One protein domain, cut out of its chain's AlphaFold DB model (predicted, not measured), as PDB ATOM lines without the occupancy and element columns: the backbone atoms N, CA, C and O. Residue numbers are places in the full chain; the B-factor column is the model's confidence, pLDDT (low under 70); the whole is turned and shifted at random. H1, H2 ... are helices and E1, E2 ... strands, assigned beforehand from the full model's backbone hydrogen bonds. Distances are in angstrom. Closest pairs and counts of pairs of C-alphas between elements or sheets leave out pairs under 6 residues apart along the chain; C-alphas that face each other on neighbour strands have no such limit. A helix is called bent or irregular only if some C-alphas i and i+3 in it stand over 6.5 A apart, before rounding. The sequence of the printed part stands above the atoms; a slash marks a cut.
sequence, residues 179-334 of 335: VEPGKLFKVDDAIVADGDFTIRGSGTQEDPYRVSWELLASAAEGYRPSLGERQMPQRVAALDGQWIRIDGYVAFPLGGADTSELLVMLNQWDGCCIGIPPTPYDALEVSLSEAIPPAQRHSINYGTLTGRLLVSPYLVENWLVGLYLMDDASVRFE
ATOM      1  N   VAL A 179     -44.119  -8.522 -30.376       98.25
ATOM      2  CA  VAL A 179     -43.339  -9.034 -31.510       98.25
ATOM      3  C   VAL A 179     -44.244  -9.210 -32.729       98.25
ATOM      4  O   VAL A 179     -45.239  -9.934 -32.677       98.25
ATOM      5  N   GLU A 180     -43.889  -8.556 -33.832       97.31
ATOM      6  CA  GLU A 180     -44.561  -8.691 -35.120       97.31
ATOM      7  C   GLU A 180     -43.838  -9.734 -35.990       97.31
ATOM      8  O   GLU A 180     -42.633  -9.595 -36.227       97.31
ATOM      9  N   PRO A 181     -44.537 -10.781 -36.474       97.62
ATOM     10  CA  PRO A 181     -43.934 -11.792 -37.332       97.62
ATOM     11  C   PRO A 181     -43.372 -11.227 -38.638       97.62
ATOM     12  O   PRO A 181     -44.064 -10.535 -39.380       97.62
ATOM     13  N   GLY A 182     -42.131 -11.603 -38.941       95.19
ATOM     14  CA  GLY A 182     -41.430 -11.298 -40.183       95.19
ATOM     15  C   GLY A 182     -41.173 -12.552 -41.017       95.19
ATOM     16  O   GLY A 182     -41.641 -13.654 -40.721       95.19
ATOM     17  N   LYS A 183     -40.401 -12.400 -42.090       95.50
ATOM     18  CA  LYS A 183     -39.996 -13.484 -42.986       95.50
ATOM     19  C   LYS A 183     -38.543 -13.854 -42.729       95.50
ATOM     20  O   LYS A 183     -37.636 -13.351 -43.385       95.50
ATOM     21  N   LEU A 184     -38.314 -14.748 -41.777       97.00
ATOM     22  CA  LEU A 184     -36.977 -15.278 -41.506       97.00
ATOM     23  C   LEU A 184     -36.816 -16.633 -42.188       97.00
ATOM     24  O   LEU A 184     -37.696 -17.482 -42.065       97.00
ATOM     25  N   PHE A 185     -35.692 -16.863 -42.858       96.19
ATOM     26  CA  PHE A 185     -35.374 -18.125 -43.528       96.19
ATOM     27  C   PHE A 185     -33.941 -18.540 -43.223       96.19
ATOM     28  O   PHE A 185     -33.039 -17.705 -43.257       96.19
ATOM     29  N   LYS A 186     -33.704 -19.830 -42.969       94.38
ATOM     30  CA  LYS A 186     -32.338 -20.369 -42.940       94.38
ATOM     31  C   LYS A 186     -31.921 -20.683 -44.376       94.38
ATOM     32  O   LYS A 186     -32.543 -21.529 -45.014       94.38
ATOM     33  N   VAL A 187     -30.890 -20.005 -44.867       93.06
ATOM     34  CA  VAL A 187     -30.292 -20.232 -46.187       93.06
ATOM     35  C   VAL A 187     -28.812 -20.514 -45.964       93.06
ATOM     36  O   VAL A 187     -28.084 -19.661 -45.453       93.06
ATOM     37  N   ASP A 188     -28.390 -21.736 -46.283       89.25
ATOM     38  CA  ASP A 188     -27.072 -22.269 -45.927       89.25
ATOM     39  C   ASP A 188     -26.771 -22.062 -44.425       89.25
ATOM     40  O   ASP A 188     -27.565 -22.445 -43.562       89.25
ATOM     41  N   ASP A 189     -25.649 -21.415 -44.100       88.94
ATOM     42  CA  ASP A 189     -25.227 -21.121 -42.729       88.94
ATOM     43  C   ASP A 189     -25.734 -19.764 -42.206       88.94
ATOM     44  O   ASP A 189     -25.432 -19.383 -41.073       88.94
ATOM     45  N   ALA A 190     -26.563 -19.043 -42.965       94.19
ATOM     46  CA  ALA A 190     -27.074 -17.721 -42.603       94.19
ATOM     47  C   ALA A 190     -28.598 -17.704 -42.421       94.19
ATOM     48  O   ALA A 190     -29.324 -18.576 -42.895       94.19
ATOM     49  N   ILE A 191     -29.088 -16.699 -41.703       96.19
ATOM     50  CA  ILE A 191     -30.500 -16.336 -41.669       96.19
ATOM     51  C   ILE A 191     -30.686 -15.154 -42.616       96.19
ATOM     52  O   ILE A 191     -29.998 -14.144 -42.482       96.19
ATOM     53  N   VAL A 192     -31.614 -15.280 -43.559       96.19
ATOM     54  CA  VAL A 192     -32.112 -14.160 -44.358       96.19
ATOM     55  C   VAL A 192     -33.383 -13.659 -43.687       96.19
ATOM     56  O   VAL A 192     -34.338 -14.424 -43.544       96.19
ATOM     57  N   ALA A 193     -33.379 -12.407 -43.237       95.81
ATOM     58  CA  ALA A 193     -34.511 -11.775 -42.573       95.81
ATOM     59  C   ALA A 193     -35.124 -10.704 -43.477       95.81
ATOM     60  O   ALA A 193     -34.423  -9.822 -43.971       95.81
ATOM     61  N   ASP A 194     -36.424 -10.845 -43.725       93.75
ATOM     62  CA  ASP A 194     -37.287  -9.978 -44.535       93.75
ATOM     63  C   ASP A 194     -36.858  -9.776 -45.998       93.75
ATOM     64  O   ASP A 194     -37.538  -9.099 -46.758       93.75
ATOM     65  N   GLY A 195     -35.812 -10.484 -46.436       91.19
ATOM     66  CA  GLY A 195     -35.208 -10.334 -47.760       91.19
ATOM     67  C   GLY A 195     -34.109  -9.273 -47.802       91.19
ATOM     68  O   GLY A 195     -33.416  -9.188 -48.808       91.19
ATOM     69  N   ASP A 196     -33.890  -8.537 -46.713       90.31
ATOM     70  CA  ASP A 196     -33.011  -7.364 -46.701       90.31
ATOM     71  C   ASP A 196     -31.750  -7.581 -45.856       90.31
ATOM     72  O   ASP A 196     -30.694  -7.011 -46.131       90.31
ATOM     73  N   PHE A 197     -31.815  -8.467 -44.856       94.19
ATOM     74  CA  PHE A 197     -30.724  -8.671 -43.905       94.19
ATOM     75  C   PHE A 197     -30.181 -10.097 -43.957       94.19
ATOM     76  O   PHE A 197     -30.930 -11.070 -43.911       94.19
ATOM     77  N   THR A 198     -28.852 -10.226 -43.987       94.50
ATOM     78  CA  THR A 198     -28.155 -11.509 -43.820       94.50
ATOM     79  C   THR A 198     -27.490 -11.559 -42.449       94.50
ATOM     80  O   THR A 198     -26.535 -10.827 -42.197       94.50
ATOM     81  N   ILE A 199     -27.929 -12.479 -41.596       96.38
ATOM     82  CA  ILE A 199     -27.366 -12.716 -40.265       96.38
ATOM     83  C   ILE A 199     -26.568 -14.017 -40.316       96.38
ATOM     84  O   ILE A 199     -27.123 -15.101 -40.501       96.38
ATOM     85  N   ARG A 200     -25.244 -13.924 -40.183       95.81
ATOM     86  CA  ARG A 200     -24.348 -15.095 -40.183       95.81
ATOM     87  C   ARG A 200     -24.048 -15.546 -38.761       95.81
ATOM     88  O   ARG A 200     -24.008 -14.705 -37.872       95.81
ATOM     89  N   GLY A 201     -23.750 -16.829 -38.588       95.62
ATOM     90  CA  GLY A 201     -23.482 -17.445 -37.286       95.62
ATOM     91  C   GLY A 201     -24.703 -18.181 -36.738       95.62
ATOM     92  O   GLY A 201     -25.735 -18.296 -37.411       95.62
ATOM     93  N   SER A 202     -24.584 -18.692 -35.518       95.56
ATOM     94  CA  SER A 202     -25.610 -19.498 -34.846       95.56
ATOM     95  C   SER A 202     -26.182 -18.851 -33.584       95.56
ATOM     96  O   SER A 202     -27.123 -19.404 -33.021       95.56
ATOM     97  N   GLY A 203     -25.660 -17.693 -33.163       96.31
ATOM     98  CA  GLY A 203     -26.133 -16.968 -31.975       96.31
ATOM     99  C   GLY A 203     -25.566 -17.506 -30.661       96.31
ATOM    100  O   GLY A 203     -26.053 -17.168 -29.582       96.31
ATOM    101  N   THR A 204     -24.536 -18.351 -30.746       97.44
ATOM    102  CA  THR A 204     -23.845 -18.957 -29.601       97.44
ATOM    103  C   THR A 204     -22.587 -18.173 -29.242       97.44
ATOM    104  O   THR A 204     -22.112 -17.362 -30.034       97.44
ATOM    105  N   GLN A 205     -22.022 -18.398 -28.055       96.06
ATOM    106  CA  GLN A 205     -20.801 -17.701 -27.638       96.06
ATOM    107  C   GLN A 205     -19.620 -18.016 -28.570       96.06
ATOM    108  O   GLN A 205     -18.812 -17.140 -28.875       96.06
ATOM    109  N   GLU A 206     -19.531 -19.262 -29.036       97.25
ATOM    110  CA  GLU A 206     -18.478 -19.741 -29.930       97.25
ATOM    111  C   GLU A 206     -18.674 -19.283 -31.381       97.25
ATOM    112  O   GLU A 206     -17.698 -19.092 -32.108       97.25
ATOM    113  N   ASP A 207     -19.926 -19.104 -31.801       97.62
ATOM    114  CA  ASP A 207     -20.305 -18.674 -33.146       97.62
ATOM    115  C   ASP A 207     -21.435 -17.623 -33.079       97.62
ATOM    116  O   ASP A 207     -22.610 -17.918 -33.354       97.62
ATOM    117  N   PRO A 208     -21.089 -16.385 -32.667       98.25
ATOM    118  CA  PRO A 208     -22.057 -15.321 -32.437       98.25
ATOM    119  C   PRO A 208     -22.682 -14.851 -33.746       98.25
ATOM    120  O   PRO A 208     -22.050 -14.868 -34.808       98.25
ATOM    121  N   TYR A 209     -23.913 -14.350 -33.661       98.44
ATOM    122  CA  TYR A 209     -24.537 -13.688 -34.795       98.44
ATOM    123  C   TYR A 209     -23.766 -12.431 -35.178       98.44
ATOM    124  O   TYR A 209     -23.536 -11.548 -34.358       98.44
ATOM    125  N   ARG A 210     -23.386 -12.321 -36.448       97.75
ATOM    126  CA  ARG A 210     -22.799 -11.096 -36.996       97.75
ATOM    127  C   ARG A 210     -23.929 -10.153 -37.364       97.75
ATOM    128  O   ARG A 210     -24.677 -10.439 -38.299       97.75
ATOM    129  N   VAL A 211     -24.048  -9.073 -36.608       96.38
ATOM    130  CA  VAL A 211     -25.158  -8.125 -36.690       96.38
ATOM    131  C   VAL A 211     -24.641  -6.803 -37.244       96.38
ATOM    132  O   VAL A 211     -23.565  -6.349 -36.861       96.38
ATOM    133  N   SER A 212     -25.398  -6.207 -38.163       96.00
ATOM    134  CA  SER A 212     -25.116  -4.873 -38.688       96.00
ATOM    135  C   SER A 212     -25.957  -3.818 -37.971       96.00
ATOM    136  O   SER A 212     -27.008  -4.122 -37.398       96.00
ATOM    137  N   TRP A 213     -25.510  -2.564 -38.015       96.50
ATOM    138  CA  TRP A 213     -26.258  -1.458 -37.425       96.50
ATOM    139  C   TRP A 213     -27.572  -1.189 -38.146       96.50
ATOM    140  O   TRP A 213     -28.528  -0.796 -37.500       96.50
ATOM    141  N   GLU A 214     -27.661  -1.446 -39.449       95.62
ATOM    142  CA  GLU A 214     -28.900  -1.309 -40.218       95.62
ATOM    143  C   GLU A 214     -29.963  -2.287 -39.711       95.62
ATOM    144  O   GLU A 214     -31.125  -1.915 -39.566       95.62
ATOM    145  N   LEU A 215     -29.559  -3.515 -39.364       97.38
ATOM    146  CA  LEU A 215     -30.460  -4.492 -38.761       97.38
ATOM    147  C   LEU A 215     -30.949  -4.029 -37.380       97.38
ATOM    148  O   LEU A 215     -32.145  -4.112 -37.116       97.38
ATOM    149  N   LEU A 216     -30.074  -3.515 -36.510       98.25
ATOM    150  CA  LEU A 216     -30.507  -2.972 -35.210       98.25
ATOM    151  C   LEU A 216     -31.373  -1.713 -35.374       98.25
ATOM    152  O   LEU A 216     -32.409  -1.575 -34.722       98.25
ATOM    153  N   ALA A 217     -31.008  -0.825 -36.295       97.06
ATOM    154  CA  ALA A 217     -31.747   0.400 -36.574       97.06
ATOM    155  C   ALA A 217     -33.152   0.119 -37.128       97.06
ATOM    156  O   ALA A 217     -34.085   0.881 -36.870       97.06
ATOM    157  N   SER A 218     -33.323  -1.008 -37.827       97.50
ATOM    158  CA  SER A 218     -34.604  -1.437 -38.396       97.50
ATOM    159  C   SER A 218     -35.708  -1.675 -37.356       97.50
ATOM    160  O   SER A 218     -36.873  -1.775 -37.733       97.50
ATOM    161  N   ALA A 219     -35.396  -1.727 -36.052       98.12
ATOM    162  CA  ALA A 219     -36.415  -1.722 -34.999       98.12
ATOM    163  C   ALA A 219     -37.346  -0.500 -35.088       98.12
ATOM    164  O   ALA A 219     -38.535  -0.608 -34.788       98.12
ATOM    165  N   ALA A 220     -36.833   0.641 -35.563       96.12
ATOM    166  CA  ALA A 220     -37.604   1.870 -35.722       96.12
ATOM    167  C   ALA A 220     -38.725   1.779 -36.777       96.12
ATOM    168  O   ALA A 220     -39.548   2.686 -36.848       96.12
ATOM    169  N   GLU A 221     -38.769   0.721 -37.597       94.06
ATOM    170  CA  GLU A 221     -39.820   0.527 -38.607       94.06
ATOM    171  C   GLU A 221     -41.190   0.190 -38.001       94.06
ATOM    172  O   GLU A 221     -42.208   0.476 -38.624       94.06
ATOM    173  N   GLY A 222     -41.221  -0.394 -36.798       92.50
ATOM    174  CA  GLY A 222     -42.468  -0.750 -36.104       92.50
ATOM    175  C   GLY A 222     -42.496  -0.395 -34.617       92.50
ATOM    176  O   GLY A 222     -43.553  -0.428 -33.983       92.50
ATOM    177  N   TYR A 223     -41.348  -0.048 -34.030       97.50
ATOM    178  CA  TYR A 223     -41.236   0.256 -32.611       97.50
ATOM    179  C   TYR A 223     -40.818   1.711 -32.420       97.50
ATOM    180  O   TYR A 223     -39.633   2.012 -32.368       97.50
ATOM    181  N   ARG A 224     -41.798   2.616 -32.309       96.56
ATOM    182  CA  ARG A 224     -41.630   4.045 -31.990       96.56
ATOM    183  C   ARG A 224     -42.656   4.450 -30.921       96.56
ATOM    184  O   ARG A 224     -43.711   4.998 -31.247       96.56
ATOM    185  N   PRO A 225     -42.366   4.202 -29.630       91.50
ATOM    186  CA  PRO A 225     -43.354   4.344 -28.556       91.50
ATOM    187  C   PRO A 225     -43.941   5.751 -28.398       91.50
ATOM    188  O   PRO A 225     -45.115   5.877 -28.045       91.50
ATOM    189  N   SER A 226     -43.179   6.800 -28.721       91.50
ATOM    190  CA  SER A 226     -43.647   8.195 -28.695       91.50
ATOM    191  C   SER A 226     -44.748   8.473 -29.724       91.50
ATOM    192  O   SER A 226     -45.570   9.361 -29.511       91.50
ATOM    193  N   LEU A 227     -44.797   7.683 -30.801       91.75
ATOM    194  CA  LEU A 227     -45.837   7.715 -31.831       91.75
ATOM    195  C   LEU A 227     -46.926   6.651 -31.596       91.75
ATOM    196  O   LEU A 227     -47.838   6.501 -32.405       91.75
ATOM    197  N   GLY A 228     -46.850   5.904 -30.490       91.62
ATOM    198  CA  GLY A 228     -47.764   4.802 -30.176       91.62
ATOM    199  C   GLY A 228     -47.468   3.492 -30.914       91.62
ATOM    200  O   GLY A 228     -48.192   2.514 -30.731       91.62
ATOM    201  N   GLU A 229     -46.399   3.439 -31.706       95.75
ATOM    202  CA  GLU A 229     -45.967   2.239 -32.420       95.75
ATOM    203  C   GLU A 229     -45.159   1.344 -31.479       95.75
ATOM    204  O   GLU A 229     -44.177   1.773 -30.869       95.75
ATOM    205  N   ARG A 230     -45.601   0.098 -31.313       97.06
ATOM    206  CA  ARG A 230     -45.067  -0.839 -30.310       97.06
ATOM    207  C   ARG A 230     -44.836  -2.234 -30.890       97.06
ATOM    208  O   ARG A 230     -44.804  -3.217 -30.152       97.06
ATOM    209  N   GLN A 231     -44.707  -2.323 -32.208       97.94
ATOM    210  CA  GLN A 231     -44.469  -3.560 -32.937       97.94
ATOM    211  C   GLN A 231     -42.960  -3.784 -33.060       97.94
ATOM    212  O   GLN A 231     -42.283  -3.113 -33.829       97.94
ATOM    213  N   MET A 232     -42.402  -4.712 -32.288       98.31
ATOM    214  CA  MET A 232     -40.996  -5.082 -32.437       98.31
ATOM    215  C   MET A 232     -40.850  -6.049 -33.617       98.31
ATOM    216  O   MET A 232     -41.428  -7.138 -33.553       98.31
ATOM    217  N   PRO A 233     -40.070  -5.730 -34.664       98.31
ATOM    218  CA  PRO A 233     -39.876  -6.653 -35.776       98.31
ATOM    219  C   PRO A 233     -39.261  -7.981 -35.313       98.31
ATOM    220  O   PRO A 233     -38.276  -7.985 -34.566       98.31
ATOM    221  N   GLN A 234     -39.780  -9.117 -35.800       98.25
ATOM    222  CA  GLN A 234     -39.265 -10.450 -35.447       98.25
ATOM    223  C   GLN A 234     -37.749 -10.566 -35.650       98.25
ATOM    224  O   GLN A 234     -37.078 -11.193 -34.839       98.25
ATOM    225  N   ARG A 235     -37.192  -9.955 -36.703       97.75
ATOM    226  CA  ARG A 235     -35.746  -9.979 -36.988       97.75
ATOM    227  C   ARG A 235     -34.887  -9.364 -35.876       97.75
ATOM    228  O   ARG A 235     -33.763  -9.812 -35.684       97.75
ATOM    229  N   VAL A 236     -35.419  -8.387 -35.140       98.44
ATOM    230  CA  VAL A 236     -34.757  -7.770 -33.980       98.44
ATOM    231  C   VAL A 236     -35.021  -8.605 -32.734       98.44
ATOM    232  O   VAL A 236     -34.082  -8.965 -32.029       98.44
ATOM    233  N   ALA A 237     -36.277  -9.002 -32.502       98.44
ATOM    234  CA  ALA A 237     -36.642  -9.862 -31.375       98.44
ATOM    235  C   ALA A 237     -35.888 -11.206 -31.383       98.44
ATOM    236  O   ALA A 237     -35.538 -11.737 -30.333       98.44
ATOM    237  N   ALA A 238     -35.576 -11.742 -32.563       98.12
ATOM    238  CA  ALA A 238     -34.785 -12.955 -32.756       98.12
ATOM    239  C   ALA A 238     -33.359 -12.868 -32.188       98.12
ATOM    240  O   ALA A 238     -32.761 -13.909 -31.914       98.12
ATOM    241  N   LEU A 239     -32.820 -11.657 -32.019       98.50
ATOM    242  CA  LEU A 239     -31.495 -11.424 -31.447       98.50
ATOM    243  C   LEU A 239     -31.520 -11.359 -29.912       98.50
ATOM    244  O   LEU A 239     -30.460 -11.436 -29.292       98.50
ATOM    245  N   ASP A 240     -32.697 -11.246 -29.288       98.38
ATOM    246  CA  ASP A 240     -32.821 -11.158 -27.834       98.38
ATOM    247  C   ASP A 240     -32.292 -12.420 -27.128       98.38
ATOM    248  O   ASP A 240     -32.664 -13.565 -27.420       98.38
ATOM    249  N   GLY A 241     -31.378 -12.201 -26.186       96.00
ATOM    250  CA  GLY A 241     -30.669 -13.233 -25.440       96.00
ATOM    251  C   GLY A 241     -29.635 -14.017 -26.252       96.00
ATOM    252  O   GLY A 241     -29.064 -14.968 -25.714       96.00
ATOM    253  N   GLN A 242     -29.393 -13.667 -27.519       98.25
ATOM    254  CA  GLN A 242     -28.400 -14.327 -28.369       98.25
ATOM    255  C   GLN A 242     -27.027 -13.683 -28.213       98.25
ATOM    256  O   GLN A 242     -26.902 -12.496 -27.909       98.25
ATOM    257  N   TRP A 243     -25.978 -14.458 -28.469       98.62
ATOM    258  CA  TRP A 243     -24.643 -13.899 -28.621       98.62
ATOM    259  C   TRP A 243     -24.523 -13.223 -29.976       98.62
ATOM    260  O   TRP A 243     -24.769 -13.847 -31.012       98.62
ATOM    261  N   ILE A 244     -24.115 -11.958 -29.967       98.62
ATOM    262  CA  ILE A 244     -23.873 -11.183 -31.178       98.62
ATOM    263  C   ILE A 244     -22.438 -10.679 -31.219       98.62
ATOM    264  O   ILE A 244     -21.765 -10.550 -30.195       98.62
ATOM    265  N   ARG A 245     -21.993 -10.351 -32.426       98.44
ATOM    266  CA  ARG A 245     -20.771  -9.622 -32.715       98.44
ATOM    267  C   ARG A 245     -21.109  -8.409 -33.568       98.44
ATOM    268  O   ARG A 245     -21.737  -8.564 -34.616       98.44
ATOM    269  N   ILE A 246     -20.653  -7.242 -33.130       97.69
ATOM    270  CA  ILE A 246     -20.876  -5.961 -33.804       97.69
ATOM    271  C   ILE A 246     -19.630  -5.084 -33.688       97.69
ATOM    272  O   ILE A 246     -18.948  -5.103 -32.663       97.69
ATOM    273  N   ASP A 247     -19.327  -4.343 -34.747       96.12
ATOM    274  CA  ASP A 247     -18.249  -3.355 -34.761       96.12
ATOM    275  C   ASP A 247     -18.853  -1.964 -34.567       96.12
ATOM    276  O   ASP A 247     -19.913  -1.680 -35.121       96.12
ATOM    277  N   GLY A 248     -18.215  -1.086 -33.797       94.25
ATOM    278  CA  GLY A 248     -18.749   0.256 -33.584       94.25
ATOM    279  C   GLY A 248     -17.808   1.193 -32.848       94.25
ATOM    280  O   GLY A 248     -16.769   0.785 -32.317       94.25
ATOM    281  N   TYR A 249     -18.197   2.467 -32.817       92.81
ATOM    282  CA  TYR A 249     -17.505   3.472 -32.025       92.81
ATOM    283  C   TYR A 249     -17.809   3.274 -30.549       92.81
ATOM    284  O   TYR A 249     -18.941   2.962 -30.194       92.81
ATOM    285  N   VAL A 250     -16.816   3.481 -29.689       91.25
ATOM    286  CA  VAL A 250     -16.971   3.318 -28.240       91.25
ATOM    287  C   VAL A 250     -16.821   4.645 -27.511       91.25
ATOM    288  O   VAL A 250     -15.948   5.450 -27.835       91.25
ATOM    289  N   ALA A 251     -17.653   4.852 -26.495       88.50
ATOM    290  CA  ALA A 251     -17.542   5.955 -25.554       88.50
ATOM    291  C   ALA A 251     -17.546   5.417 -24.122       88.50
ATOM    292  O   ALA A 251     -18.380   4.594 -23.743       88.50
ATOM    293  N   PHE A 252     -16.600   5.893 -23.318       86.12
ATOM    294  CA  PHE A 252     -16.483   5.518 -21.915       86.12
ATOM    295  C   PHE A 252     -17.153   6.558 -21.014       86.12
ATOM    296  O   PHE A 252     -17.093   7.754 -21.321       86.12
ATOM    297  N   PRO A 253     -17.705   6.147 -19.860       80.38
ATOM    298  CA  PRO A 253     -18.102   7.082 -18.819       80.38
ATOM    299  C   PRO A 253     -16.929   7.997 -18.434       80.38
ATOM    300  O   PRO A 253     -15.791   7.547 -18.276       80.38
ATOM    301  N   LEU A 254     -17.205   9.291 -18.251       69.44
ATOM    302  CA  LEU A 254     -16.179  10.309 -17.975       69.44
ATOM    303  C   LEU A 254     -15.560  10.210 -16.564       69.44
ATOM    304  O   LEU A 254     -14.590  10.906 -16.270       69.44
ATOM    305  N   GLY A 255     -16.100   9.363 -15.680       64.25
ATOM    306  CA  GLY A 255     -15.639   9.191 -14.300       64.25
ATOM    307  C   GLY A 255     -15.289   7.739 -13.951       64.25
ATOM    308  O   GLY A 255     -15.785   6.807 -14.572       64.25
ATOM    309  N   GLY A 256     -14.454   7.549 -12.921       63.34
ATOM    310  CA  GLY A 256     -14.133   6.233 -12.343       63.34
ATOM    311  C   GLY A 256     -12.724   5.709 -12.657       63.34
ATOM    312  O   GLY A 256     -12.153   5.990 -13.711       63.34
ATOM    313  N   ALA A 257     -12.142   4.950 -11.720       63.03
ATOM    314  CA  ALA A 257     -10.784   4.409 -11.834       63.03
ATOM    315  C   ALA A 257     -10.703   3.161 -12.723       63.03
ATOM    316  O   ALA A 257      -9.746   3.041 -13.451       63.03
ATOM    317  N   ASP A 258     -11.717   2.306 -12.783       70.00
ATOM    318  CA  ASP A 258     -11.854   1.201 -13.747       70.00
ATOM    319  C   ASP A 258     -13.293   1.257 -14.284       70.00
ATOM    320  O   ASP A 258     -14.183   1.655 -13.533       70.00
ATOM    321  N   THR A 259     -13.524   0.944 -15.565       80.19
ATOM    322  CA  THR A 259     -14.889   0.912 -16.121       80.19
ATOM    323  C   THR A 259     -15.171  -0.445 -16.735       80.19
ATOM    324  O   THR A 259     -14.435  -0.912 -17.605       80.19
ATOM    325  N   SER A 260     -16.225  -1.085 -16.245       87.81
ATOM    326  CA  SER A 260     -16.844  -2.258 -16.857       87.81
ATOM    327  C   SER A 260     -18.005  -1.864 -17.764       87.81
ATOM    328  O   SER A 260     -18.659  -2.739 -18.302       87.81
ATOM    329  N   GLU A 261     -18.275  -0.571 -17.927       89.25
ATOM    330  CA  GLU A 261     -19.382  -0.071 -18.736       89.25
ATOM    331  C   GLU A 261     -18.862   0.835 -19.850       89.25
ATOM    332  O   GLU A 261     -17.904   1.602 -19.658       89.25
ATOM    333  N   LEU A 262     -19.489   0.738 -21.019       91.12
ATOM    334  CA  LEU A 262     -19.284   1.645 -22.143       91.12
ATOM    335  C   LEU A 262     -20.544   1.728 -23.009       91.12
ATOM    336  O   LEU A 262     -21.429   0.878 -22.930       91.12
ATOM    337  N   LEU A 263     -20.586   2.738 -23.869       93.19
ATOM    338  CA  LEU A 263     -21.569   2.864 -24.935       93.19
ATOM    339  C   LEU A 263     -20.915   2.488 -26.266       93.19
ATOM    340  O   LEU A 263     -19.821   2.972 -26.563       93.19
ATOM    341  N   VAL A 264     -21.580   1.660 -27.068       95.19
ATOM    342  CA  VAL A 264     -21.204   1.389 -28.463       95.19
ATOM    343  C   VAL A 264     -22.213   2.054 -29.380       95.19
ATOM    344  O   VAL A 264     -23.413   1.997 -29.123       95.19
ATOM    345  N   MET A 265     -21.738   2.679 -30.449       94.75
ATOM    346  CA  MET A 265     -22.558   3.478 -31.354       94.75
ATOM    347  C   MET A 265     -22.166   3.238 -32.812       94.75
ATOM    348  O   MET A 265     -21.001   2.960 -33.118       94.75
ATOM    349  N   LEU A 266     -23.123   3.427 -33.721       92.69
ATOM    350  CA  LEU A 266     -22.869   3.428 -35.167       92.69
ATOM    351  C   LEU A 266     -21.925   4.565 -35.583       92.69
ATOM    352  O   LEU A 266     -21.007   4.361 -36.375       92.69
ATOM    353  N   ASN A 267     -22.159   5.769 -35.059       90.00
ATOM    354  CA  ASN A 267     -21.402   6.970 -35.400       90.00
ATOM    355  C   ASN A 267     -20.549   7.436 -34.222       90.00
ATOM    356  O   ASN A 267     -20.892   7.225 -33.060       90.00
ATOM    357  N   GLN A 268     -19.442   8.113 -34.527       88.88
ATOM    358  CA  GLN A 268     -18.607   8.716 -33.496       88.88
ATOM    359  C   GLN A 268     -19.361   9.850 -32.794       88.88
ATOM    360  O   GLN A 268     -19.856  10.773 -33.445       88.88
ATOM    361  N   TRP A 269     -19.373   9.806 -31.463       85.19
ATOM    362  CA  TRP A 269     -19.918  10.857 -30.614       85.19
ATOM    363  C   TRP A 269     -19.065  11.010 -29.353       85.19
ATOM    364  O   TRP A 269     -18.700  10.014 -28.728       85.19
ATOM    365  N   ASP A 270     -18.715  12.247 -28.997       71.81
ATOM    366  CA  ASP A 270     -17.832  12.559 -27.859       71.81
ATOM    367  C   ASP A 270     -18.550  13.233 -26.677       71.81
ATOM    368  O   ASP A 270     -17.911  13.677 -25.723       71.81
ATOM    369  N   GLY A 271     -19.882  13.312 -26.726       67.81
ATOM    370  CA  GLY A 271     -20.690  13.855 -25.636       67.81
ATOM    371  C   GLY A 271     -20.759  15.380 -25.558       67.81
ATOM    372  O   GLY A 271     -21.536  15.889 -24.751       67.81
ATOM    373  N   CYS A 272     -19.986  16.125 -26.359       65.12
ATOM    374  CA  CYS A 272     -19.900  17.582 -26.220       65.12
ATOM    375  C   CYS A 272     -19.948  18.345 -27.550       65.12
ATOM    376  O   CYS A 272     -20.747  19.274 -27.675       65.12
ATOM    377  N   CYS A 273     -19.125  17.977 -28.535       63.12
ATOM    378  CA  CYS A 273     -18.863  18.827 -29.703       63.12
ATOM    379  C   CYS A 273     -18.805  18.070 -31.037       63.12
ATOM    380  O   CYS A 273     -18.831  18.711 -32.090       63.12
ATOM    381  N   ILE A 274     -18.697  16.741 -31.018       69.12
ATOM    382  CA  ILE A 274     -18.538  15.915 -32.215       69.12
ATOM    383  C   ILE A 274     -19.723  14.963 -32.338       69.12
ATOM    384  O   ILE A 274     -19.969  14.143 -31.455       69.12
ATOM    385  N   GLY A 275     -20.399  15.042 -33.486       68.19
ATOM    386  CA  GLY A 275     -21.444  14.108 -33.892       68.19
ATOM    387  C   GLY A 275     -22.847  14.495 -33.429       68.19
ATOM    388  O   GLY A 275     -23.049  15.338 -32.557       68.19
ATOM    389  N   ILE A 276     -23.832  13.858 -34.052       78.56
ATOM    390  CA  ILE A 276     -25.216  13.875 -33.580       78.56
ATOM    391  C   ILE A 276     -25.287  12.826 -32.461       78.56
ATOM    392  O   ILE A 276     -24.786  11.721 -32.683       78.56
ATOM    393  N   PRO A 277     -25.855  13.143 -31.280       83.94
ATOM    394  CA  PRO A 277     -26.068  12.146 -30.237       83.94
ATOM    395  C   PRO A 277     -26.761  10.914 -30.820       83.94
ATOM    396  O   PRO A 277     -27.683  11.081 -31.630       83.94
ATOM    397  N   PRO A 278     -26.338   9.697 -30.450       89.56
ATOM    398  CA  PRO A 278     -26.969   8.513 -30.990       89.56
ATOM    399  C   PRO A 278     -28.426   8.448 -30.524       89.56
ATOM    400  O   PRO A 278     -28.803   8.936 -29.454       89.56
ATOM    401  N   THR A 279     -29.255   7.832 -31.345       93.56
ATOM    402  CA  THR A 279     -30.601   7.414 -30.978       93.56
ATOM    403  C   THR A 279     -30.546   6.067 -30.245       93.56
ATOM    404  O   THR A 279     -29.559   5.337 -30.337       93.56
ATOM    405  N   PRO A 280     -31.631   5.652 -29.572       95.69
ATOM    406  CA  PRO A 280     -31.700   4.313 -28.989       95.69
ATOM    407  C   PRO A 280     -31.554   3.168 -30.008       95.69
ATOM    408  O   PRO A 280     -31.283   2.042 -29.612       95.69
ATOM    409  N   TYR A 281     -31.755   3.428 -31.306       97.19
ATOM    410  CA  TYR A 281     -31.705   2.406 -32.360       97.19
ATOM    411  C   TYR A 281     -30.297   2.177 -32.927       97.19
ATOM    412  O   TYR A 281     -30.052   1.150 -33.557       97.19
ATOM    413  N   ASP A 282     -29.381   3.123 -32.713       95.50
ATOM    414  CA  ASP A 282     -27.988   3.096 -33.176       95.50
ATOM    415  C   ASP A 282     -26.985   3.267 -32.020       95.50
ATOM    416  O   ASP A 282     -25.825   3.637 -32.232       95.50
ATOM    417  N   ALA A 283     -27.434   2.936 -30.805       95.81
ATOM    418  CA  ALA A 283     -26.644   2.827 -29.586       95.81
ATOM    419  C   ALA A 283     -26.902   1.501 -28.861       95.81
ATOM    420  O   ALA A 283     -27.991   0.931 -28.915       95.81
ATOM    421  N   LEU A 284     -25.883   1.041 -28.144       96.81
ATOM    422  CA  LEU A 284     -25.880  -0.191 -27.374       96.81
ATOM    423  C   LEU A 284     -25.116   0.049 -26.066       96.81
ATOM    424  O   LEU A 284     -23.926   0.369 -26.091       96.81
ATOM    425  N   GLU A 285     -25.790  -0.099 -24.929       95.44
ATOM    426  CA  GLU A 285     -25.150  -0.016 -23.612       95.44
ATOM    427  C   GLU A 285     -24.502  -1.361 -23.277       95.44
ATOM    428  O   GLU A 285     -25.110  -2.414 -23.466       95.44
ATOM    429  N   VAL A 286     -23.254  -1.352 -22.808       96.38
ATOM    430  CA  VAL A 286     -22.456  -2.577 -22.693       96.38
ATOM    431  C   VAL A 286     -21.869  -2.748 -21.312       96.38
ATOM    432  O   VAL A 286     -21.132  -1.886 -20.838       96.38
ATOM    433  N   SER A 287     -22.103  -3.931 -20.750       94.44
ATOM    434  CA  SER A 287     -21.452  -4.460 -19.559       94.44
ATOM    435  C   SER A 287     -20.338  -5.431 -19.961       94.44
ATOM    436  O   SER A 287     -20.578  -6.534 -20.460       94.44
ATOM    437  N   LEU A 288     -19.092  -5.025 -19.737       93.81
ATOM    438  CA  LEU A 288     -17.892  -5.806 -20.005       93.81
ATOM    439  C   LEU A 288     -17.629  -6.841 -18.911       93.81
ATOM    440  O   LEU A 288     -17.703  -6.559 -17.715       93.81
ATOM    441  N   SER A 289     -17.209  -8.026 -19.345       93.31
ATOM    442  CA  SER A 289     -16.719  -9.104 -18.481       93.31
ATOM    443  C   SER A 289     -15.386  -8.770 -17.793       93.31
ATOM    444  O   SER A 289     -15.134  -9.228 -16.678       93.31
ATOM    445  N   GLU A 290     -14.552  -7.938 -18.425       90.12
ATOM    446  CA  GLU A 290     -13.286  -7.440 -17.882       90.12
ATOM    447  C   GLU A 290     -13.249  -5.907 -17.933       90.12
ATOM    448  O   GLU A 290     -13.540  -5.295 -18.961       90.12
ATOM    449  N   ALA A 291     -12.884  -5.274 -16.815       86.81
ATOM    450  CA  ALA A 291     -12.834  -3.819 -16.720       86.81
ATOM    451  C   ALA A 291     -11.633  -3.230 -17.479       86.81
ATOM    452  O   ALA A 291     -10.535  -3.790 -17.474       86.81
ATOM    453  N   ILE A 292     -11.826  -2.051 -18.074       84.56
ATOM    454  CA  ILE A 292     -10.789  -1.363 -18.848       84.56
ATOM    455  C   ILE A 292     -10.044  -0.332 -17.985       84.56
ATOM    456  O   ILE A 292     -10.667   0.608 -17.452       84.56
ATOM    457  N   PRO A 293      -8.700  -0.430 -17.907       78.25
ATOM    458  CA  PRO A 293      -7.878   0.538 -17.193       78.25
ATOM    459  C   PRO A 293      -7.968   1.953 -17.801       78.25
ATOM    460  O   PRO A 293      -8.054   2.093 -19.023       78.25
ATOM    461  N   PRO A 294      -7.836   3.035 -17.005       72.81
ATOM    462  CA  PRO A 294      -7.953   4.423 -17.475       72.81
ATOM    463  C   PRO A 294      -7.022   4.778 -18.623       72.81
ATOM    464  O   PRO A 294      -7.398   5.520 -19.526       72.81
ATOM    465  N   ALA A 295      -5.803   4.237 -18.591       70.81
ATOM    466  CA  ALA A 295      -4.748   4.567 -19.541       70.81
ATOM    467  C   ALA A 295      -5.103   4.210 -20.995       70.81
ATOM    468  O   ALA A 295      -4.492   4.752 -21.908       70.81
ATOM    469  N   GLN A 296      -6.072   3.314 -21.207       66.38
ATOM    470  CA  GLN A 296      -6.476   2.845 -22.532       66.38
ATOM    471  C   GLN A 296      -7.724   3.568 -23.070       66.38
ATOM    472  O   GLN A 296      -7.990   3.509 -24.264       66.38
ATOM    473  N   ARG A 297      -8.479   4.294 -22.231       69.12
ATOM    474  CA  ARG A 297      -9.812   4.816 -22.597       69.12
ATOM    475  C   ARG A 297      -9.792   5.929 -23.640       69.12
ATOM    476  O   ARG A 297     -10.684   5.998 -24.470       69.12
ATOM    477  N   HIS A 298      -8.790   6.807 -23.601       64.75
ATOM    478  CA  HIS A 298      -8.736   7.986 -24.479       64.75
ATOM    479  C   HIS A 298      -8.033   7.734 -25.818       64.75
ATOM    480  O   HIS A 298      -8.067   8.592 -26.695       64.75
ATOM    481  N   SER A 299      -7.385   6.579 -25.982       63.78
ATOM    482  CA  SER A 299      -6.739   6.178 -27.238       63.78
ATOM    483  C   SER A 299      -7.640   5.328 -28.130       63.78
ATOM    484  O   SER A 299      -7.227   4.953 -29.219       63.78
ATOM    485  N   ILE A 300      -8.832   4.978 -27.650       69.69
ATOM    486  CA  ILE A 300      -9.674   3.943 -28.231       69.69
ATOM    487  C   ILE A 300     -11.041   4.538 -28.516       69.69
ATOM    488  O   ILE A 300     -11.741   4.965 -27.603       69.69
ATOM    489  N   ASN A 301     -11.412   4.552 -29.789       82.50
ATOM    490  CA  ASN A 301     -12.682   5.093 -30.253       82.50
ATOM    491  C   ASN A 301     -13.474   4.107 -31.113       82.50
ATOM    492  O   ASN A 301     -14.618   4.418 -31.414       82.50
ATOM    493  N   TYR A 302     -12.916   2.952 -31.490       89.94
ATOM    494  CA  TYR A 302     -13.580   1.945 -32.316       89.94
ATOM    495  C   TYR A 302     -13.131   0.528 -31.937       89.94
ATOM    496  O   TYR A 302     -11.983   0.304 -31.537       89.94
ATOM    497  N   GLY A 303     -14.027  -0.447 -32.057       91.69
ATOM    498  CA  GLY A 303     -13.676  -1.842 -31.833       91.69
ATOM    499  C   GLY A 303     -14.781  -2.820 -32.191       91.69
ATOM    500  O   GLY A 303     -15.920  -2.443 -32.458       91.69
ATOM    501  N   THR A 304     -14.422  -4.099 -32.150       95.31
ATOM    502  CA  THR A 304     -15.362  -5.211 -32.256       95.31
ATOM    503  C   THR A 304     -15.789  -5.659 -30.869       95.31
ATOM    504  O   THR A 304     -14.947  -6.029 -30.047       95.31
ATOM    505  N   LEU A 305     -17.094  -5.723 -30.636       95.94
ATOM    506  CA  LEU A 305     -17.676  -6.275 -29.426       95.94
ATOM    507  C   LEU A 305     -18.314  -7.627 -29.688       95.94
ATOM    508  O   LEU A 305     -18.831  -7.902 -30.771       95.94
ATOM    509  N   THR A 306     -18.247  -8.499 -28.692       98.38
ATOM    510  CA  THR A 306     -18.951  -9.780 -28.677       98.38
ATOM    511  C   THR A 306     -19.513 -10.014 -27.288       98.38
ATOM    512  O   THR A 306     -18.760  -9.978 -26.318       98.38
ATOM    513  N   GLY A 307     -20.814 -10.261 -27.203       98.00
ATOM    514  CA  GLY A 307     -21.542 -10.402 -25.945       98.00
ATOM    515  C   GLY A 307     -22.971 -10.866 -26.189       98.00
ATOM    516  O   GLY A 307     -23.386 -11.048 -27.338       98.00
ATOM    517  N   ARG A 308     -23.730 -11.064 -25.113       98.12
ATOM    518  CA  ARG A 308     -25.141 -11.441 -25.194       98.12
ATOM    519  C   ARG A 308     -26.005 -10.191 -25.320       98.12
ATOM    520  O   ARG A 308     -26.053  -9.395 -24.388       98.12
ATOM    521  N   LEU A 309     -26.695 -10.039 -26.448       98.56
ATOM    522  CA  LEU A 309     -27.630  -8.938 -26.672       98.56
ATOM    523  C   LEU A 309     -28.905  -9.150 -25.853       98.56
ATOM    524  O   LEU A 309     -29.441 -10.256 -25.812       98.56
ATOM    525  N   LEU A 310     -29.424  -8.079 -25.267       97.94
ATOM    526  CA  LEU A 310     -30.780  -7.998 -24.742       97.94
ATOM    527  C   LEU A 310     -31.524  -6.887 -25.479       97.94
ATOM    528  O   LEU A 310     -31.022  -5.766 -25.602       97.94
ATOM    529  N   VAL A 311     -32.730  -7.196 -25.949       97.94
ATOM    530  CA  VAL A 311     -33.651  -6.203 -26.509       97.94
ATOM    531  C   VAL A 311     -34.590  -5.792 -25.385       97.94
ATOM    532  O   VAL A 311     -35.570  -6.470 -25.089       97.94
ATOM    533  N   SER A 312     -34.256  -4.694 -24.714       96.25
ATOM    534  CA  SER A 312     -34.924  -4.250 -23.492       96.25
ATOM    535  C   SER A 312     -35.220  -2.754 -23.577       96.25
ATOM    536  O   SER A 312     -34.408  -1.943 -23.124       96.25
ATOM    537  N   PRO A 313     -36.377  -2.365 -24.144       95.81
ATOM    538  CA  PRO A 313     -36.769  -0.968 -24.225       95.81
ATOM    539  C   PRO A 313     -36.821  -0.307 -22.844       95.81
ATOM    540  O   PRO A 313     -37.561  -0.738 -21.959       95.81
ATOM    541  N   TYR A 314     -36.071   0.777 -22.677       93.56
ATOM    542  CA  TYR A 314     -36.148   1.653 -21.519       93.56
ATOM    543  C   TYR A 314     -36.933   2.910 -21.890       93.56
ATOM    544  O   TYR A 314     -36.482   3.731 -22.696       93.56
ATOM    545  N   LEU A 315     -38.131   3.030 -21.316       90.56
ATOM    546  CA  LEU A 315     -39.048   4.136 -21.565       90.56
ATOM    547  C   LEU A 315     -39.107   5.081 -20.367       90.56
ATOM    548  O   LEU A 315     -39.255   4.648 -19.224       90.56
ATOM    549  N   VAL A 316     -39.081   6.379 -20.650       90.12
ATOM    550  CA  VAL A 316     -39.510   7.421 -19.715       90.12
ATOM    551  C   VAL A 316     -40.796   8.009 -20.276       90.12
ATOM    552  O   VAL A 316     -40.791   8.651 -21.324       90.12
ATOM    553  N   GLU A 317     -41.915   7.727 -19.610       89.25
ATOM    554  CA  GLU A 317     -43.259   7.931 -20.162       89.25
ATOM    555  C   GLU A 317     -43.438   7.135 -21.471       89.25
ATOM    556  O   GLU A 317     -43.532   5.912 -21.424       89.25
ATOM    557  N   ASN A 318     -43.444   7.795 -22.631       88.56
ATOM    558  CA  ASN A 318     -43.459   7.148 -23.951       88.56
ATOM    559  C   ASN A 318     -42.184   7.430 -24.762       88.56
ATOM    560  O   ASN A 318     -42.109   7.091 -25.941       88.56
ATOM    561  N   TRP A 319     -41.180   8.058 -24.155       88.62
ATOM    562  CA  TRP A 319     -39.914   8.343 -24.812       88.62
ATOM    563  C   TRP A 319     -38.960   7.170 -24.657       88.62
ATOM    564  O   TRP A 319     -38.629   6.777 -23.539       88.62
ATOM    565  N   LEU A 320     -38.513   6.622 -25.787       91.88
ATOM    566  CA  LEU A 320     -37.475   5.599 -25.812       91.88
ATOM    567  C   LEU A 320     -36.123   6.249 -25.514       91.88
ATOM    568  O   LEU A 320     -35.688   7.131 -26.250       91.88
ATOM    569  N   VAL A 321     -35.484   5.818 -24.427       92.06
ATOM    570  CA  VAL A 321     -34.185   6.336 -23.969       92.06
ATOM    571  C   VAL A 321     -33.058   5.361 -24.299       92.06
ATOM    572  O   VAL A 321     -31.986   5.786 -24.714       92.06
ATOM    573  N   GLY A 322     -33.321   4.062 -24.176       92.38
ATOM    574  CA  GLY A 322     -32.402   2.985 -24.536       92.38
ATOM    575  C   GLY A 322     -33.191   1.791 -25.058       92.38
ATOM    576  O   GLY A 322     -34.364   1.629 -24.722       92.38
ATOM    577  N   LEU A 323     -32.582   0.979 -25.916       97.81
ATOM    578  CA  LEU A 323     -33.241  -0.193 -26.503       97.81
ATOM    579  C   LEU A 323     -32.410  -1.461 -26.365       97.81
ATOM    580  O   LEU A 323     -32.961  -2.536 -26.120       97.81
ATOM    581  N   TYR A 324     -31.097  -1.334 -26.519       98.44
ATOM    582  CA  TYR A 324     -30.203  -2.473 -26.555       98.44
ATOM    583  C   TYR A 324     -29.193  -2.434 -25.422       98.44
ATOM    584  O   TYR A 324     -28.496  -1.438 -25.223       98.44
ATOM    585  N   LEU A 325     -29.087  -3.569 -24.739       97.81
ATOM    586  CA  LEU A 325     -28.047  -3.839 -23.758       97.81
ATOM    587  C   LEU A 325     -27.195  -5.007 -24.259       97.81
ATOM    588  O   LEU A 325     -27.691  -5.887 -24.964       97.81
ATOM    589  N   MET A 326     -25.928  -5.057 -23.868       98.06
ATOM    590  CA  MET A 326     -25.073  -6.218 -24.081       98.06
ATOM    591  C   MET A 326     -24.368  -6.603 -22.786       98.06
ATOM    592  O   MET A 326     -23.575  -5.834 -22.250       98.06
ATOM    593  N   ASP A 327     -24.626  -7.826 -22.337       94.44
ATOM    594  CA  ASP A 327     -23.991  -8.423 -21.165       94.44
ATOM    595  C   ASP A 327     -22.867  -9.383 -21.559       94.44
ATOM    596  O   ASP A 327     -22.767  -9.828 -22.708       94.44
ATOM    597  N   ASP A 328     -22.045  -9.746 -20.568       93.44
ATOM    598  CA  ASP A 328     -20.936 -10.697 -20.705       93.44
ATOM    599  C   ASP A 328     -19.997 -10.327 -21.866       93.44
ATOM    600  O   ASP A 328     -19.427 -11.185 -22.546       93.44
ATOM    601  N   ALA A 329     -19.859  -9.022 -22.115       96.19
ATOM    602  CA  ALA A 329     -19.217  -8.536 -23.313       96.19
ATOM    603  C   ALA A 329     -17.695  -8.612 -23.203       96.19
ATOM    604  O   ALA A 329     -17.081  -8.382 -22.156       96.19
ATOM    605  N   SER A 330     -17.075  -8.899 -24.335       94.25
ATOM    606  CA  SER A 330     -15.657  -8.703 -24.575       94.25
ATOM    607  C   SER A 330     -15.504  -7.708 -25.712       94.25
ATOM    608  O   SER A 330     -16.313  -7.674 -26.643       94.25
ATOM    609  N   VAL A 331     -14.460  -6.894 -25.635       90.56
ATOM    610  CA  VAL A 331     -14.157  -5.909 -26.663       90.56
ATOM    611  C   VAL A 331     -12.738  -6.107 -27.159       90.56
ATOM    612  O   VAL A 331     -11.794  -6.282 -26.388       90.56
ATOM    613  N   ARG A 332     -12.596  -6.093 -28.480       89.94
ATOM    614  CA  ARG A 332     -11.316  -6.065 -29.168       89.94
ATOM    615  C   ARG A 332     -11.194  -4.737 -29.888       89.94
ATOM    616  O   ARG A 332     -11.911  -4.478 -30.849       89.94
ATOM    617  N   PHE A 333     -10.248  -3.935 -29.440       82.50
ATOM    618  CA  PHE A 333      -9.975  -2.642 -30.043       82.50
ATOM    619  C   PHE A 333      -9.127  -2.779 -31.299       82.50
ATOM    620  O   PHE A 333      -8.218  -3.615 -31.361       82.50
ATOM    621  N   GLU A 334      -9.441  -1.958 -32.293       68.12
ATOM    622  CA  GLU A 334      -8.568  -1.734 -33.437       68.12
ATOM    623  C   GLU A 334      -7.643  -0.563 -33.076       68.12
ATOM    624  O   GLU A 334      -8.114   0.515 -32.716       68.12
TER     625      GLU A 334
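This is residues 179 to 334 of the 335 residues of an uncharacterized protein of Planctomycetaceae bacterium (UniProt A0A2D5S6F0). A closed barrel of five long, mostly bent strands, E5 to E9, makes the larger part, with a small three-stranded sheet, E1 E2 E3, at one end of the longest axis. H1 packs on the outside of the barrel and, with H2, grazes the small sheet; H3 is at the barrel's other end. The printed part has 156 residues, with named elements in the order E1 E2 E3 H1 E4 H2 E5 E6 E7 H3 E8 E9, and is mostly strand. Round the mixed barrel run E5 E6 E7 E9 E8 and back to E5; the small sheet is antiparallel, in the order E1 E2 E3. The whole is compact, with a radius of gyration of the C-alphas of 15.8 A and spans of 46 by 38 by 22 A.

E1, residues 184 to 187, begins at C-alpha 184 (-36.977, -15.278, -41.506). E2 is residues 190 to 193, E3 residues 197 to 200. H1, residues 213 to 221, is 13.8 A long. E4, residues 229 to 233, is followed directly by H2, residues 234 to 237. E5, residues 243 to 251, is 21.3 A long and bends by 78 degrees at residue 248. E6, residues 259 to 265, is 17.2 A long. E7, residues 283 to 292, is 19.6 A long and bends by 100 degrees at residue 289. H3 is residues 294 to 297. E8, residues 302 to 316, is 29.3 A long and bends by 99 degrees at residue 306. E9, residues 319 to 333, is 32.3 A long, bends by 88 degrees at residue 330 and ends at C-alpha 333 (-9.975, -2.642, -30.043).

E5 E6 E7 is a meander, each strand the antiparallel neighbour of the one before, with N 249 and O 265 at 2.9 A and N 264 and O 284 at 2.9 A. E7 and E9 are parallel, with N 287 and O 326 at 2.8 A. The hairpin E8 and E9 has N 310 and O 325 at 2.8 A, and E8 and E5, antiparallel, close the ring with N 305 and O 246 at 2.8 A. H1 lies outside the barrel, at a height over the sheet of 9.9 A, and over E9, along the strands at 16 degrees on the local plane. H1 and H2 touch, the C-alphas of Ala 219 and Val 236 closest at 6.4 A. E1 E2 E3 is a second meander, with N 185 and O 192 at 2.9 A and N 191 and O 199 at 2.8 A. E4 pairs with no named strand. H3 is on the barrel. In H1, 2 of 5 O i to N i+4 pairs and 6 of 6 O i to N i+3 pairs are within hydrogen-bond range; H2 and H3 are too short for an i+4 pair.

The C-alphas of Val 187 and Ala 257, the two farthest apart, are 46.6 A apart. The printed part has no cut. The links E3 to H1 and E6 to E7 are long. Mean pLDDT of the printed part is 90.7; residues 254 to 257, 271 to 275, 296 to 300 and 334 are under 70.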